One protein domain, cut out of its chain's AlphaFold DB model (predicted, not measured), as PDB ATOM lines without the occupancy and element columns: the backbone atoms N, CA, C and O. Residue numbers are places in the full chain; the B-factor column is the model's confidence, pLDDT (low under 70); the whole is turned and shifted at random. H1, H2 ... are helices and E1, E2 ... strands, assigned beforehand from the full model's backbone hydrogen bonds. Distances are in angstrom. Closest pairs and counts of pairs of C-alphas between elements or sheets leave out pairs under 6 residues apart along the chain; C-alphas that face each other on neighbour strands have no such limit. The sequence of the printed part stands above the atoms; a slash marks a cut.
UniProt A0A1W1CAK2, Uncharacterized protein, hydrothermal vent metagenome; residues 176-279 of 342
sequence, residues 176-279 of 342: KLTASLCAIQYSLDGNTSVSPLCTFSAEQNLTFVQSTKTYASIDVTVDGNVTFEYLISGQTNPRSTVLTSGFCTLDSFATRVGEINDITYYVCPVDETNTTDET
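AT A GLANCE: This is residues 176 to 279 of the 342 residues of an uncharacterized protein of hydrothermal vent metagenome (UniProt A0A1W1CAK2). A five-stranded sheet, E1 to E5, curls round the single helix H1, and a small three-stranded sheet, E7 E6 E8, packs on its other side through E8 and E4, the two sheets only partly face to face as a sandwich. E3 and E4, the long strands, lie between H1 and the small sheet. The printed part has 104 residues with one named helix and eight named strands in the order H1 E1 E2 E3 E4 E5 E6 E7 E8, of mixed class. The large sheet is branched at E3, the small one runs E7 E6 E8, and both are antiparallel. The whole is compact, with a radius of gyration of the C-alphas of 13.4 A and spans of 37 by 32 by 20 A.

IN THESE COORDINATES: H1, residues 176 to 189, begins with C-alpha 176 at (-47.072, 2.790, -18.217) and is 20.0 A long. E1 holds residues 198 to 200 and E2 residues 204 to 207. E3, residues 214 to 222, is 25.3 A long, and E4, residues 226 to 233, begins at (-55.180, 0.200, -17.702) and is 23.0 A long. E5 is residues 240 to 242, E6 residues 244 to 249, 13.0 A, and E7 residues 252 to 257, 11.3 A. E8, residues 266 to 269, ends with C-alpha 269 at (-38.510, -4.890, -6.745).

HOW THE PARTS SIT: E2 E3 E4 E5 form a meander, each strand the antiparallel neighbour of the one before. E1 and E2 lie on one side of E3 and E4 on the other side; N 199 and O 221 are 2.9 A apart, N 206 and O 215 2.8 A, N 220 and O 228 2.8 A. E4 and E5 form a hairpin, with N 242 and O 231 at 2.8 A. H1 is on this strongly twisted sheet; its closest C-alphas to E3 are those of Ala 179 and Val 220, 5.7 A. Every O i to N i+4 pair of H1 is within hydrogen-bond range. E5 runs on into E6 across one residue, at 69 degrees. E6 has N 248 and O 266 of E8 at 2.8 A, and N 257 of E7 and O 247 of E6 are 2.9 A apart. The sandwich's strands stand at 50 degrees; the closest C-alphas of E4 and E8 are those of Glu 229 and Val 267, 6.3 A. H1 and E8 are apart.

THE WHOLE: The C-alphas farthest apart, of Pro 196 and Thr 275, are 38.7 A apart. The printed part has no cut, and no link is long. Mean pLDDT of the printed part is 82.7; residues 192 to 196, 235 to 238, 255, 258 to 262 and 273 to 277 are under 70.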
ATOM      1  N   LYS A 176     -47.953   3.200 -19.312       91.75
ATOM      2  CA  LYS A 176     -47.072   2.790 -18.217       91.75
ATOM      3  C   LYS A 176     -46.189   3.938 -17.746       91.75
ATOM      4  O   LYS A 176     -46.031   4.111 -16.539       91.75
ATOM      5  N   LEU A 177     -45.673   4.753 -18.662       91.12
ATOM      6  CA  LEU A 177     -44.966   5.979 -18.324       91.12
ATOM      7  C   LEU A 177     -45.899   6.918 -17.564       91.12
ATOM      8  O   LEU A 177     -45.556   7.318 -16.457       91.12
ATOM      9  N   THR A 178     -47.113   7.168 -18.063       91.12
ATOM     10  CA  THR A 178     -48.113   7.993 -17.358       91.12
ATOM     11  C   THR A 178     -48.381   7.476 -15.945       91.12
ATOM     12  O   THR A 178     -48.322   8.235 -14.977       91.12
ATOM     13  N   ALA A 179     -48.624   6.171 -15.800       92.50
ATOM     14  CA  ALA A 179     -48.854   5.538 -14.508       92.50
ATOM     15  C   ALA A 179     -47.646   5.682 -13.566       92.50
ATOM     16  O   ALA A 179     -47.818   5.972 -12.380       92.50
ATOM     17  N   SER A 180     -46.428   5.543 -14.094       92.88
ATOM     18  CA  SER A 180     -45.188   5.641 -13.322       92.88
ATOM     19  C   SER A 180     -44.927   7.067 -12.847       92.88
ATOM     20  O   SER A 180     -44.570   7.261 -11.686       92.88
ATOM     21  N   LEU A 181     -45.159   8.072 -13.697       90.81
ATOM     22  CA  LEU A 181     -45.053   9.487 -13.322       90.81
ATOM     23  C   LEU A 181     -46.070   9.832 -12.225       90.81
ATOM     24  O   LEU A 181     -45.707  10.425 -11.211       90.81
ATOM     25  N   CYS A 182     -47.309   9.347 -12.355       91.12
ATOM     26  CA  CYS A 182     -48.333   9.481 -11.321       91.12
ATOM     27  C   CYS A 182     -47.945   8.805  -9.996       91.12
ATOM     28  O   CYS A 182     -48.173   9.383  -8.935       91.12
ATOM     29  N   ALA A 183     -47.347   7.608 -10.029       92.00
ATOM     30  CA  ALA A 183     -46.872   6.916  -8.830       92.00
ATOM     31  C   ALA A 183     -45.721   7.671  -8.144       92.00
ATOM     32  O   ALA A 183     -45.739   7.849  -6.922       92.00
ATOM     33  N   ILE A 184     -44.754   8.169  -8.924       91.12
ATOM     34  CA  ILE A 184     -43.633   8.960  -8.404       91.12
ATOM     35  C   ILE A 184     -44.160  10.247  -7.769       91.12
ATOM     36  O   ILE A 184     -43.857  10.495  -6.602       91.12
ATOM     37  N   GLN A 185     -45.001  11.009  -8.469       88.69
ATOM     38  CA  GLN A 185     -45.601  12.233  -7.933       88.69
ATOM     39  C   GLN A 185     -46.381  11.959  -6.641       88.69
ATOM     40  O   GLN A 185     -46.155  12.623  -5.631       88.69
ATOM     41  N   TYR A 186     -47.217  10.916  -6.638       88.25
ATOM     42  CA  TYR A 186     -47.958  10.489  -5.452       88.25
ATOM     43  C   TYR A 186     -47.035  10.138  -4.279       88.25
ATOM     44  O   TYR A 186     -47.340  10.464  -3.131       88.25
ATOM     45  N   SER A 187     -45.887   9.502  -4.532       89.12
ATOM     46  CA  SER A 187     -44.912   9.217  -3.476       89.12
ATOM     47  C   SER A 187     -44.298  10.494  -2.881       89.12
ATOM     48  O   SER A 187     -44.017  10.531  -1.685       89.12
ATOM     49  N   LEU A 188     -44.157  11.568  -3.662       85.00
ATOM     50  CA  LEU A 188     -43.570  12.827  -3.195       85.00
ATOM     51  C   LEU A 188     -44.541  13.655  -2.345       85.00
ATOM     52  O   LEU A 188     -44.164  14.151  -1.281       85.00
ATOM     53  N   ASP A 189     -45.786  13.814  -2.797       82.44
ATOM     54  CA  ASP A 189     -46.745  14.744  -2.185       82.44
ATOM     55  C   ASP A 189     -47.918  14.070  -1.453       82.44
ATOM     56  O   ASP A 189     -48.658  14.738  -0.724       82.44
ATOM     57  N   GLY A 190     -48.081  12.751  -1.603       76.31
ATOM     58  CA  GLY A 190     -49.182  11.974  -1.033       76.31
ATOM     59  C   GLY A 190     -50.560  12.341  -1.591       76.31
ATOM     60  O   GLY A 190     -51.579  11.961  -1.006       76.31
ATOM     61  N   ASN A 191     -50.622  13.113  -2.676       70.06
ATOM     62  CA  ASN A 191     -51.849  13.675  -3.209       70.06
ATOM     63  C   ASN A 191     -52.317  12.887  -4.437       70.06
ATOM     64  O   ASN A 191     -51.644  12.788  -5.454       70.06
ATOM     65  N   THR A 192     -53.542  12.372  -4.380       61.91
ATOM     66  CA  THR A 192     -54.174  11.649  -5.495       61.91
ATOM     67  C   THR A 192     -54.783  12.574  -6.554       61.91
ATOM     68  O   THR A 192     -55.379  12.092  -7.511       61.91
ATOM     69  N   SER A 193     -54.726  13.897  -6.362       53.88
ATOM     70  CA  SER A 193     -55.453  14.887  -7.180       53.88
ATOM     71  C   SER A 193     -54.605  15.526  -8.286       53.88
ATOM     72  O   SER A 193     -55.050  16.487  -8.911       53.88
ATOM     73  N   VAL A 194     -53.366  15.064  -8.464       53.72
ATOM     74  CA  VAL A 194     -52.318  15.805  -9.188       53.72
ATOM     75  C   VAL A 194     -52.414  15.620 -10.702       53.72
ATOM     76  O   VAL A 194     -52.067  16.530 -11.444       53.72
ATOM     77  N   SER A 195     -52.993  14.510 -11.169       63.94
ATOM     78  CA  SER A 195     -53.253  14.284 -12.590       63.94
ATOM     79  C   SER A 195     -54.692  13.815 -12.817       63.94
ATOM     80  O   SER A 195     -55.089  12.799 -12.245       63.94
ATOM     81  N   PRO A 196     -55.493  14.498 -13.662       66.88
ATOM     82  CA  PRO A 196     -56.838  14.038 -14.015       66.88
ATOM     83  C   PRO A 196     -56.828  12.721 -14.809       66.88
ATOM     84  O   PRO A 196     -57.889  12.125 -14.986       66.88
ATOM     85  N   LEU A 197     -55.656  12.287 -15.286       78.88
ATOM     86  CA  LEU A 197     -55.464  11.067 -16.069       78.88
ATOM     87  C   LEU A 197     -55.317   9.823 -15.185       78.88
ATOM     88  O   LEU A 197     -55.523   8.709 -15.661       78.88
ATOM     89  N   CYS A 198     -54.979   9.994 -13.903       89.38
ATOM     90  CA  CYS A 198     -54.657   8.897 -12.999       89.38
ATOM     91  C   CYS A 198     -55.656   8.797 -11.850       89.38
ATOM     92  O   CYS A 198     -56.038   9.782 -11.222       89.38
ATOM     93  N   THR A 199     -56.040   7.566 -11.531       89.12
ATOM     94  CA  THR A 199     -56.825   7.246 -10.337       89.12
ATOM     95  C   THR A 199     -56.083   6.215  -9.505       89.12
ATOM     96  O   THR A 199     -55.457   5.311 -10.053       89.12
ATOM     97  N   PHE A 200     -56.143   6.368  -8.184       89.25
ATOM     98  CA  PHE A 200     -55.383   5.554  -7.239       89.25
ATOM     99  C   PHE A 200     -56.319   4.641  -6.443       89.25
ATOM    100  O   PHE A 200     -57.397   5.077  -6.019       89.25
ATOM    101  N   SER A 201     -55.914   3.390  -6.223       84.06
ATOM    102  CA  SER A 201     -56.568   2.502  -5.256       84.06
ATOM    103  C   SER A 201     -56.122   2.810  -3.818       84.06
ATOM    104  O   SER A 201     -55.255   3.651  -3.573       84.06
ATOM    105  N   ALA A 202     -56.776   2.184  -2.835       76.38
ATOM    106  CA  ALA A 202     -56.380   2.330  -1.438       76.38
ATOM    107  C   ALA A 202     -55.052   1.605  -1.182       76.38
ATOM    108  O   ALA A 202     -54.909   0.448  -1.569       76.38
ATOM    109  N   GLU A 203     -54.130   2.264  -0.474       84.69
ATOM    110  CA  GLU A 203     -52.829   1.686  -0.130       84.69
ATOM    111  C   GLU A 203     -52.970   0.365   0.645       84.69
ATOM    112  O   GLU A 203     -53.686   0.282   1.652       84.69
ATOM    113  N   GLN A 204     -52.230  -0.656   0.211       89.62
ATOM    114  CA  GLN A 204     -52.074  -1.919   0.928       89.62
ATOM    115  C   GLN A 204     -50.621  -2.100   1.367       89.62
ATOM    116  O   GLN A 204     -49.707  -2.036   0.557       89.62
ATOM    117  N   ASN A 205     -50.391  -2.418   2.641       92.56
ATOM    118  CA  ASN A 205     -49.045  -2.760   3.097       92.56
ATOM    119  C   ASN A 205     -48.674  -4.195   2.698       92.56
ATOM    120  O   ASN A 205     -49.362  -5.146   3.081       92.56
ATOM    121  N   LEU A 206     -47.555  -4.340   1.989       91.56
ATOM    122  CA  LEU A 206     -46.973  -5.611   1.569       91.56
ATOM    123  C   LEU A 206     -45.620  -5.811   2.244       91.56
ATOM    124  O   LEU A 206     -44.720  -4.991   2.081       91.56
ATOM    125  N   THR A 207     -45.457  -6.909   2.978       92.06
ATOM    126  CA  THR A 207     -44.180  -7.267   3.610       92.06
ATOM    127  C   THR A 207     -43.537  -8.415   2.849       92.06
ATOM    128  O   THR A 207     -44.074  -9.522   2.839       92.06
ATOM    129  N   PHE A 208     -42.373  -8.168   2.250       89.12
ATOM    130  CA  PHE A 208     -41.586  -9.208   1.595       89.12
ATOM    131  C   PHE A 208     -40.751  -9.943   2.639       89.12
ATOM    132  O   PHE A 208     -39.901  -9.359   3.309       89.12
ATOM    133  N   VAL A 209     -40.990 -11.243   2.793       87.75
ATOM    134  CA  VAL A 209     -40.384 -12.067   3.847       87.75
ATOM    135  C   VAL A 209     -38.876 -12.187   3.653       87.75
ATOM    136  O   VAL A 209     -38.127 -12.134   4.626       87.75
ATOM    137  N   GLN A 210     -38.421 -12.305   2.402       83.50
ATOM    138  CA  GLN A 210     -37.008 -12.501   2.082       83.50
ATOM    139  C   GLN A 210     -36.133 -11.295   2.465       83.50
ATOM    140  O   GLN A 210     -35.020 -11.498   2.948       83.50
ATOM    141  N   SER A 211     -36.619 -10.063   2.280       84.56
ATOM    142  CA  SER A 211     -35.890  -8.842   2.662       84.56
ATOM    143  C   SER A 211     -36.332  -8.254   4.000       84.56
ATOM    144  O   SER A 211     -35.658  -7.382   4.541       84.56
ATOM    145  N   THR A 212     -37.450  -8.725   4.558       86.06
ATOM    146  CA  THR A 212     -38.144  -8.160   5.728       86.06
ATOM    147  C   THR A 212     -38.631  -6.716   5.551       86.06
ATOM    148  O   THR A 212     -39.088  -6.098   6.515       86.06
ATOM    149  N   LYS A 213     -38.582  -6.173   4.326       87.31
ATOM    150  CA  LYS A 213     -39.040  -4.813   4.021       87.31
ATOM    151  C   LYS A 213     -40.549  -4.782   3.788       87.31
ATOM    152  O   LYS A 213     -41.152  -5.760   3.344       87.31
ATOM    153  N   THR A 214     -41.164  -3.658   4.146       90.38
ATOM    154  CA  THR A 214     -42.602  -3.421   3.974       90.38
ATOM    155  C   THR A 214     -42.816  -2.204   3.095       90.38
ATOM    156  O   THR A 214     -42.328  -1.126   3.428       90.38
ATOM    157  N   TYR A 215     -43.586  -2.381   2.027       91.56
ATOM    158  CA  TYR A 215     -43.943  -1.343   1.066       91.56
ATOM    159  C   TYR A 215     -45.421  -1.001   1.172       91.56
ATOM    160  O   TYR A 215     -46.239  -1.872   1.479       91.56
ATOM    161  N   ALA A 216     -45.764   0.245   0.863       92.12
ATOM    162  CA  ALA A 216     -47.134   0.589   0.512       92.12
ATOM    163  C   ALA A 216     -47.326   0.285  -0.979       92.12
ATOM    164  O   ALA A 216     -46.685   0.912  -1.820       92.12
ATOM    165  N   SER A 217     -48.161  -0.699  -1.296       93.44
ATOM    166  CA  SER A 217     -48.604  -0.984  -2.658       93.44
ATOM    167  C   SER A 217     -49.777  -0.080  -3.024       93.44
ATOM    168  O   SER A 217     -50.691   0.118  -2.214       93.44
ATOM    169  N   ILE A 218     -49.722   0.472  -4.234       92.31
ATOM    170  CA  ILE A 218     -50.785   1.262  -4.849       92.31
ATOM    171  C   ILE A 218     -51.073   0.739  -6.249       92.31
ATOM    172  O   ILE A 218     -50.152   0.384  -6.982       92.31
ATOM    173  N   ASP A 219     -52.337   0.791  -6.656       93.44
ATOM    174  CA  ASP A 219     -52.693   0.651  -8.064       93.44
ATOM    175  C   ASP A 219     -52.931   2.026  -8.671       93.44
ATOM    176  O   ASP A 219     -53.717   2.822  -8.146       93.44
ATOM    177  N   VAL A 220     -52.304   2.281  -9.813       92.94
ATOM    178  CA  VAL A 220     -52.521   3.474 -10.625       92.94
ATOM    179  C   VAL A 220     -53.262   3.062 -11.883       92.94
ATOM    180  O   VAL A 220     -52.761   2.280 -12.689       92.94
ATOM    181  N   THR A 221     -54.476   3.580 -12.055       92.50
ATOM    182  CA  THR A 221     -55.281   3.365 -13.259       92.50
ATOM    183  C   THR A 221     -55.266   4.610 -14.130       92.50
ATOM    184  O   THR A 221     -55.718   5.669 -13.689       92.50
ATOM    185  N   VAL A 222     -54.790   4.459 -15.367       90.88
ATOM    186  CA  VAL A 222     -54.680   5.530 -16.367       90.88
ATOM    187  C   VAL A 222     -55.901   5.518 -17.281       90.88
ATOM    188  O   VAL A 222     -56.286   4.467 -17.807       90.88
ATOM    189  N   ASP A 223     -56.547   6.677 -17.420       85.31
ATOM    190  CA  ASP A 223     -57.748   6.916 -18.238       85.31
ATOM    191  C   ASP A 223     -58.902   5.924 -17.997       85.31
ATOM    192  O   ASP A 223     -59.738   5.680 -18.867       85.31
ATOM    193  N   GLY A 224     -58.947   5.313 -16.810       82.69
ATOM    194  CA  GLY A 224     -59.934   4.288 -16.457       82.69
ATOM    195  C   GLY A 224     -59.795   2.963 -17.221       82.69
ATOM    196  O   GLY A 224     -60.702   2.136 -17.133       82.69
ATOM    197  N   ASN A 225     -58.702   2.758 -17.963       85.25
ATOM    198  CA  ASN A 225     -58.548   1.633 -18.890       85.25
ATOM    199  C   ASN A 225     -57.500   0.610 -18.447       85.25
ATOM    200  O   ASN A 225     -57.751  -0.591 -18.540       85.25
ATOM    201  N   VAL A 226     -56.325   1.071 -18.010       90.88
ATOM    202  CA  VAL A 226     -55.180   0.200 -17.702       90.88
ATOM    203  C   VAL A 226     -54.698   0.483 -16.291       90.88
ATOM    204  O   VAL A 226     -54.522   1.645 -15.928       90.88
ATOM    205  N   THR A 227     -54.497  -0.575 -15.510       92.25
ATOM    206  CA  THR A 227     -54.080  -0.506 -14.108       92.25
ATOM    207  C   THR A 227     -52.699  -1.123 -13.938       92.25
ATOM    208  O   THR A 227     -52.452  -2.230 -14.417       92.25
ATOM    209  N   PHE A 228     -51.829  -0.416 -13.224       93.56
ATOM    210  CA  PHE A 228     -50.469  -0.830 -12.903       93.56
ATOM    211  C   PHE A 228     -50.264  -0.777 -11.389       93.56
ATOM    212  O   PHE A 228     -50.666   0.194 -10.750       93.56
ATOM    213  N   GLU A 229     -49.633  -1.803 -10.822       94.25
ATOM    214  CA  GLU A 229     -49.279  -1.840  -9.402       94.25
ATOM    215  C   GLU A 229     -47.875  -1.241  -9.196       94.25
ATOM    216  O   GLU A 229     -46.948  -1.537  -9.953       94.25
ATOM    217  N   TYR A 230     -47.698  -0.424  -8.158       94.25
ATOM    218  CA  TYR A 230     -46.409   0.150  -7.765       94.25
ATOM    219  C   TYR A 230     -46.152  -0.038  -6.279       94.25
ATOM    220  O   TYR A 230     -47.074  -0.059  -5.466       94.25
ATOM    221  N   LEU A 231     -44.871  -0.107  -5.919       93.75
ATOM    222  CA  LEU A 231     -44.425  -0.154  -4.532       93.75
ATOM    223  C   LEU A 231     -43.833   1.192  -4.133       93.75
ATOM    224  O   LEU A 231     -42.971   1.735  -4.824       93.75
ATOM    225  N   ILE A 232     -44.254   1.696  -2.982       92.06
ATOM    226  CA  ILE A 232     -43.720   2.908  -2.372       92.06
ATOM    227  C   ILE A 232     -42.932   2.514  -1.129       92.06
ATOM    228  O   ILE A 232     -43.464   1.890  -0.204       92.06
ATOM    229  N   SER A 233     -41.660   2.903  -1.114       89.31
ATOM    230  CA  SER A 233     -40.810   2.837   0.067       89.31
ATOM    231  C   SER A 233     -41.021   4.063   0.955       89.31
ATOM    232  O   SER A 233     -41.336   5.156   0.481       89.31
ATOM    233  N   GLY A 234     -40.824   3.865   2.258       76.31
ATOM    234  CA  GLY A 234     -41.024   4.870   3.293       76.31
ATOM    235  C   GLY A 234     -42.475   4.918   3.776       76.31
ATOM    236  O   GLY A 234     -43.406   5.159   3.010       76.31
ATOM    237  N   GLN A 235     -42.673   4.720   5.084       64.62
ATOM    238  CA  GLN A 235     -43.978   4.924   5.738       64.62
ATOM    239  C   GLN A 235     -44.229   6.400   6.100       64.62
ATOM    240  O   GLN A 235     -45.351   6.787   6.418       64.62
ATOM    241  N   THR A 236     -43.181   7.225   6.066       60.72
ATOM    242  CA  THR A 236     -43.200   8.668   6.335       60.72
ATOM    243  C   THR A 236     -42.218   9.363   5.399       60.72
ATOM    244  O   THR A 236     -41.215   8.756   5.038       60.72
ATOM    245  N   ASN A 237     -42.476  10.628   5.051       60.59
ATOM    246  CA  ASN A 237     -41.618  11.396   4.145       60.59
ATOM    247  C   ASN A 237     -40.135  11.396   4.583       60.59
ATOM    248  O   ASN A 237     -39.867  11.591   5.774       60.59
ATOM    249  N   PRO A 238     -39.184  11.250   3.641       67.38
ATOM    250  CA  PRO A 238     -39.402  11.124   2.196       67.38
ATOM    251  C   PRO A 238     -39.863   9.710   1.802       67.38
ATOM    252  O   PRO A 238     -39.264   8.720   2.217       67.38
ATOM    253  N   ARG A 239     -40.938   9.628   1.007       85.88
ATOM    254  CA  ARG A 239     -41.347   8.383   0.345       85.88
ATOM    255  C   ARG A 239     -40.797   8.396  -1.079       85.88
ATOM    256  O   ARG A 239     -40.515   9.460  -1.626       85.88
ATOM    257  N   SER A 240     -40.630   7.222  -1.668       89.56
ATOM    258  CA  SER A 240     -40.141   7.103  -3.042       89.56
ATOM    259  C   SER A 240     -40.723   5.866  -3.703       89.56
ATOM    260  O   SER A 240     -40.934   4.842  -3.049       89.56
ATOM    261  N   THR A 241     -40.979   5.951  -5.003       91.88
ATOM    262  CA  THR A 241     -41.397   4.787  -5.787       91.88
ATOM    263  C   THR A 241     -40.208   3.850  -5.986       91.88
ATOM    264  O   THR A 241     -39.105   4.280  -6.327       91.88
ATOM    265  N   VAL A 242     -40.423   2.563  -5.740       92.00
ATOM    266  CA  VAL A 242     -39.436   1.500  -5.944       92.00
ATOM    267  C   VAL A 242     -39.511   1.045  -7.393       92.00
ATOM    268  O   VAL A 242     -40.604   0.833  -7.919       92.00
ATOM    269  N   LEU A 243     -38.360   0.862  -8.040       90.50
ATOM    270  CA  LEU A 243     -38.334   0.288  -9.381       90.50
ATOM    271  C   LEU A 243     -38.680  -1.200  -9.313       90.50
ATOM    272  O   LEU A 243     -38.102  -1.959  -8.529       90.50
ATOM    273  N   THR A 244     -39.622  -1.627 -10.148       89.44
ATOM    274  CA  THR A 244     -40.096  -3.011 -10.194       89.44
ATOM    275  C   THR A 244     -39.896  -3.626 -11.576       89.44
ATOM    276  O   THR A 244     -39.789  -2.939 -12.589       89.44
ATOM    277  N   SER A 245     -39.801  -4.953 -11.621       86.00
ATOM    278  CA  SER A 245     -39.706  -5.726 -12.856       86.00
ATOM    279  C   SER A 245     -40.361  -7.089 -12.673       86.00
ATOM    280  O   SER A 245     -39.992  -7.852 -11.780       86.00
ATOM    281  N   GLY A 246     -41.334  -7.404 -13.525       86.75
ATOM    282  CA  GLY A 246     -42.138  -8.619 -13.402       86.75
ATOM    283  C   GLY A 246     -42.875  -8.714 -12.063       86.75
ATOM    284  O   GLY A 246     -43.017  -7.738 -11.323       86.75
ATOM    285  N   PHE A 247     -43.322  -9.925 -11.746       88.69
ATOM    286  CA  PHE A 247     -44.149 -10.188 -10.575       88.69
ATOM    287  C   PHE A 247     -43.561 -11.306  -9.719       88.69
ATOM    288  O   PHE A 247     -43.085 -12.298 -10.262       88.69
ATOM    289  N   CYS A 248     -43.600 -11.188  -8.394       89.19
ATOM    290  CA  CYS A 248     -43.140 -12.221  -7.469       89.19
ATOM    291  C   CYS A 248     -44.087 -12.400  -6.279       89.19
ATOM    292  O   CYS A 248     -45.029 -11.635  -6.070       89.19
ATOM    293  N   THR A 249     -43.876 -13.480  -5.533       90.44
ATOM    294  CA  THR A 249     -44.594 -13.725  -4.281       90.44
ATOM    295  C   THR A 249     -43.916 -12.961  -3.147       90.44
ATOM    296  O   THR A 249     -42.723 -12.661  -3.224       90.44
ATOM    297  N   LEU A 250     -44.642 -12.694  -2.059       89.56
ATOM    298  CA  LEU A 250     -44.060 -12.050  -0.872       89.56
ATOM    299  C   LEU A 250     -42.945 -12.891  -0.225       89.56
ATOM    300  O   LEU A 250     -42.079 -12.349   0.458       89.56
ATOM    301  N   ASP A 251     -42.951 -14.207  -0.445       86.00
ATOM    302  CA  ASP A 251     -42.004 -15.136   0.173       86.00
ATOM    303  C   ASP A 251     -40.689 -15.279  -0.602       86.00
ATOM    304  O   ASP A 251     -39.683 -15.705  -0.030       86.00
ATOM    305  N   SER A 252     -40.675 -14.975  -1.905       81.62
ATOM    306  CA  SER A 252     -39.513 -15.267  -2.743       81.62
ATOM    307  C   SER A 252     -39.423 -14.411  -4.002       81.62
ATOM    308  O   SER A 252     -40.275 -14.480  -4.887       81.62
ATOM    309  N   PHE A 253     -38.291 -13.721  -4.159       79.94
ATOM    310  CA  PHE A 253     -37.939 -13.036  -5.407       79.94
ATOM    311  C   PHE A 253     -37.565 -14.011  -6.537       79.94
ATOM    312  O   PHE A 253     -37.595 -13.640  -7.708       79.94
ATOM    313  N   ALA A 254     -37.255 -15.273  -6.212       74.19
ATOM    314  CA  ALA A 254     -36.938 -16.308  -7.198       74.19
ATOM    315  C   ALA A 254     -38.173 -16.786  -7.982       74.19
ATOM    316  O   ALA A 254     -38.028 -17.426  -9.020       74.19
ATOM    317  N   THR A 255     -39.388 -16.461  -7.525       69.56
ATOM    318  CA  THR A 255     -40.633 -16.754  -8.253       69.56
ATOM    319  C   THR A 255     -40.968 -15.676  -9.279       69.56
ATOM    320  O   THR A 255     -42.143 -15.520  -9.610       69.56
ATOM    321  N   ARG A 256     -39.991 -14.874  -9.716       78.94
ATOM    322  CA  ARG A 256     -40.268 -13.777 -10.632       78.94
ATOM    323  C   ARG A 256     -40.759 -14.310 -11.974       78.94
ATOM    324  O   ARG A 256     -40.068 -15.085 -12.631       78.94
ATOM    325  N   VAL A 257     -41.950 -13.882 -12.367       78.81
ATOM    326  CA  VAL A 257     -42.609 -14.268 -13.615       78.81
ATOM    327  C   VAL A 257     -42.970 -13.030 -14.428       78.81
ATOM    328  O   VAL A 257     -43.182 -11.952 -13.873       78.81
ATOM    329  N   GLY A 258     -43.021 -13.189 -15.752       66.00
ATOM    330  CA  GLY A 258     -43.476 -12.135 -16.664       66.00
ATOM    331  C   GLY A 258     -44.999 -11.986 -16.711       66.00
ATOM    332  O   GLY A 258     -45.486 -10.907 -17.022       66.00
ATOM    333  N   GLU A 259     -45.749 -13.038 -16.362       65.44
ATOM    334  CA  GLU A 259     -47.216 -13.058 -16.379       65.44
ATOM    335  C   GLU A 259     -47.771 -13.778 -15.141       65.44
ATOM    336  O   GLU A 259     -47.194 -14.757 -14.656       65.44
ATOM    337  N   ILE A 260     -48.900 -13.283 -14.630       69.00
ATOM    338  CA  ILE A 260     -49.577 -13.786 -13.428       69.00
ATOM    339  C   ILE A 260     -50.320 -15.098 -13.754       69.00
ATOM    340  O   ILE A 260     -51.030 -15.186 -14.753       69.00
ATOM    341  N   ASN A 261     -50.175 -16.116 -12.896       67.25
ATOM    342  CA  ASN A 261     -50.928 -17.383 -12.948       67.25
ATOM    343  C   ASN A 261     -51.901 -17.503 -11.745       67.25
ATOM    344  O   ASN A 261     -52.185 -16.507 -11.093       67.25
ATOM    345  N   ASP A 262     -52.415 -18.701 -11.430       67.94
ATOM    346  CA  ASP A 262     -53.373 -18.962 -10.329       67.94
ATOM    347  C   ASP A 262     -52.856 -18.656  -8.894       67.94
ATOM    348  O   ASP A 262     -53.567 -18.890  -7.912       67.94
ATOM    349  N   ILE A 263     -51.625 -18.160  -8.736       75.75
ATOM    350  CA  ILE A 263     -51.028 -17.722  -7.463       75.75
ATOM    351  C   ILE A 263     -51.141 -16.194  -7.338       75.75
ATOM    352  O   ILE A 263     -51.052 -15.468  -8.323       75.75
ATOM    353  N   THR A 264     -51.310 -15.677  -6.117       83.31
ATOM    354  CA  THR A 264     -51.245 -14.229  -5.865       83.31
ATOM    355  C   THR A 264     -49.811 -13.727  -6.026       83.31
ATOM    356  O   THR A 264     -48.930 -14.094  -5.248       83.31
ATOM    357  N   TYR A 265     -49.599 -12.876  -7.026       88.19
ATOM    358  CA  TYR A 265     -48.339 -12.183  -7.258       88.19
ATOM    359  C   TYR A 265     -48.500 -10.678  -7.068       88.19
ATOM    360  O   TYR A 265     -49.598 -10.149  -7.221       88.19
ATOM    361  N   TYR A 266     -47.378 -10.026  -6.789       90.81
ATOM    362  CA  TYR A 266     -47.239  -8.579  -6.677       90.81
ATOM    363  C   TYR A 266     -46.075  -8.124  -7.546       90.81
ATOM    364  O   TYR A 266     -45.178  -8.922  -7.842       90.81
ATOM    365  N   VAL A 267     -46.052  -6.856  -7.947       90.81
ATOM    366  CA  VAL A 267     -44.879  -6.305  -8.640       90.81
ATOM    367  C   VAL A 267     -43.603  -6.498  -7.818       90.81
ATOM    368  O   VAL A 267     -43.579  -6.324  -6.600       90.81
ATOM    369  N   CYS A 268     -42.530  -6.915  -8.490       89.06
ATOM    370  CA  CYS A 268     -41.309  -7.347  -7.821       89.06
ATOM    371  C   CYS A 268     -40.222  -6.265  -7.867       89.06
ATOM    372  O   CYS A 268     -39.849  -5.876  -8.975       89.06
ATOM    373  N   PRO A 269     -39.648  -5.815  -6.737       89.31
ATOM    374  CA  PRO A 269     -38.510  -4.890  -6.745       89.31
ATOM    375  C   PRO A 269     -37.339  -5.409  -7.599       89.31
ATOM    376  O   PRO A 269     -37.018  -6.594  -7.536       89.31
ATOM    377  N   VAL A 270     -36.691  -4.562  -8.402       80.94
ATOM    378  CA  VAL A 270     -35.639  -4.979  -9.362       80.94
ATOM    379  C   VAL A 270     -34.444  -5.693  -8.714       80.94
ATOM    380  O   VAL A 270     -34.107  -6.784  -9.163       80.94
ATOM    381  N   ASP A 271     -33.911  -5.179  -7.601       72.12
ATOM    382  CA  ASP A 271     -32.615  -5.609  -7.033       72.12
ATOM    383  C   ASP A 271     -32.650  -5.910  -5.526       72.12
ATOM    384  O   ASP A 271     -31.640  -5.861  -4.812       72.12
ATOM    385  N   GLU A 272     -33.840  -6.173  -5.002       70.62
ATOM    386  CA  GLU A 272     -34.035  -6.299  -3.568       70.62
ATOM    387  C   GLU A 272     -33.471  -7.626  -3.044       70.62
ATOM    388  O   GLU A 272     -33.868  -8.724  -3.439       70.62
ATOM    389  N   THR A 273     -32.547  -7.516  -2.099       66.25
ATOM    390  CA  THR A 273     -32.060  -8.610  -1.263       66.25
ATOM    391  C   THR A 273     -32.122  -8.158   0.191       66.25
ATOM    392  O   THR A 273     -32.320  -6.985   0.494       66.25
ATOM    393  N   ASN A 274     -31.907  -9.075   1.128       61.66
ATOM    394  CA  ASN A 274     -31.803  -8.732   2.548       61.66
ATOM    395  C   ASN A 274     -30.625  -7.797   2.887       61.66
ATOM    396  O   ASN A 274     -30.550  -7.312   4.014       61.66
ATOM    397  N   THR A 275     -29.696  -7.573   1.955       59.34
ATOM    398  CA  THR A 275     -28.468  -6.797   2.175       59.34
ATOM    399  C   THR A 275     -28.293  -5.614   1.228       59.34
ATOM    400  O   THR A 275     -27.355  -4.844   1.417       59.34
ATOM    401  N   THR A 276     -29.146  -5.465   0.213       67.25
ATOM    402  CA  THR A 276     -29.061  -4.360  -0.749       67.25
ATOM    403  C   THR A 276     -30.022  -3.239  -0.374       67.25
ATOM    404  O   THR A 276     -31.145  -3.469   0.089       67.25
ATOM    405  N   ASP A 277     -29.559  -2.003  -0.554       69.88
ATOM    406  CA  ASP A 277     -30.439  -0.839  -0.494       69.88
ATOM    407  C   ASP A 277     -31.485  -0.927  -1.601       69.88
ATOM    408  O   ASP A 277     -31.243  -1.497  -2.665       69.88
ATOM    409  N   GLU A 278     -32.638  -0.322  -1.347       76.25
ATOM    410  CA  GLU A 278     -33.725  -0.283  -2.315       76.25
ATOM    411  C   GLU A 278     -33.339   0.598  -3.500       76.25
ATOM    412  O   GLU A 278     -32.841   1.715  -3.333       76.25
ATOM    413  N   THR A 279     -33.623   0.112  -4.703       84.50
ATOM    414  CA  THR A 279     -33.479   0.906  -5.916       84.50
ATOM    415  C   THR A 279     -34.748   1.727  -6.132       84.50
ATOM    416  O   THR A 279     -35.796   1.186  -6.494       84.50
TER     417      THR A 279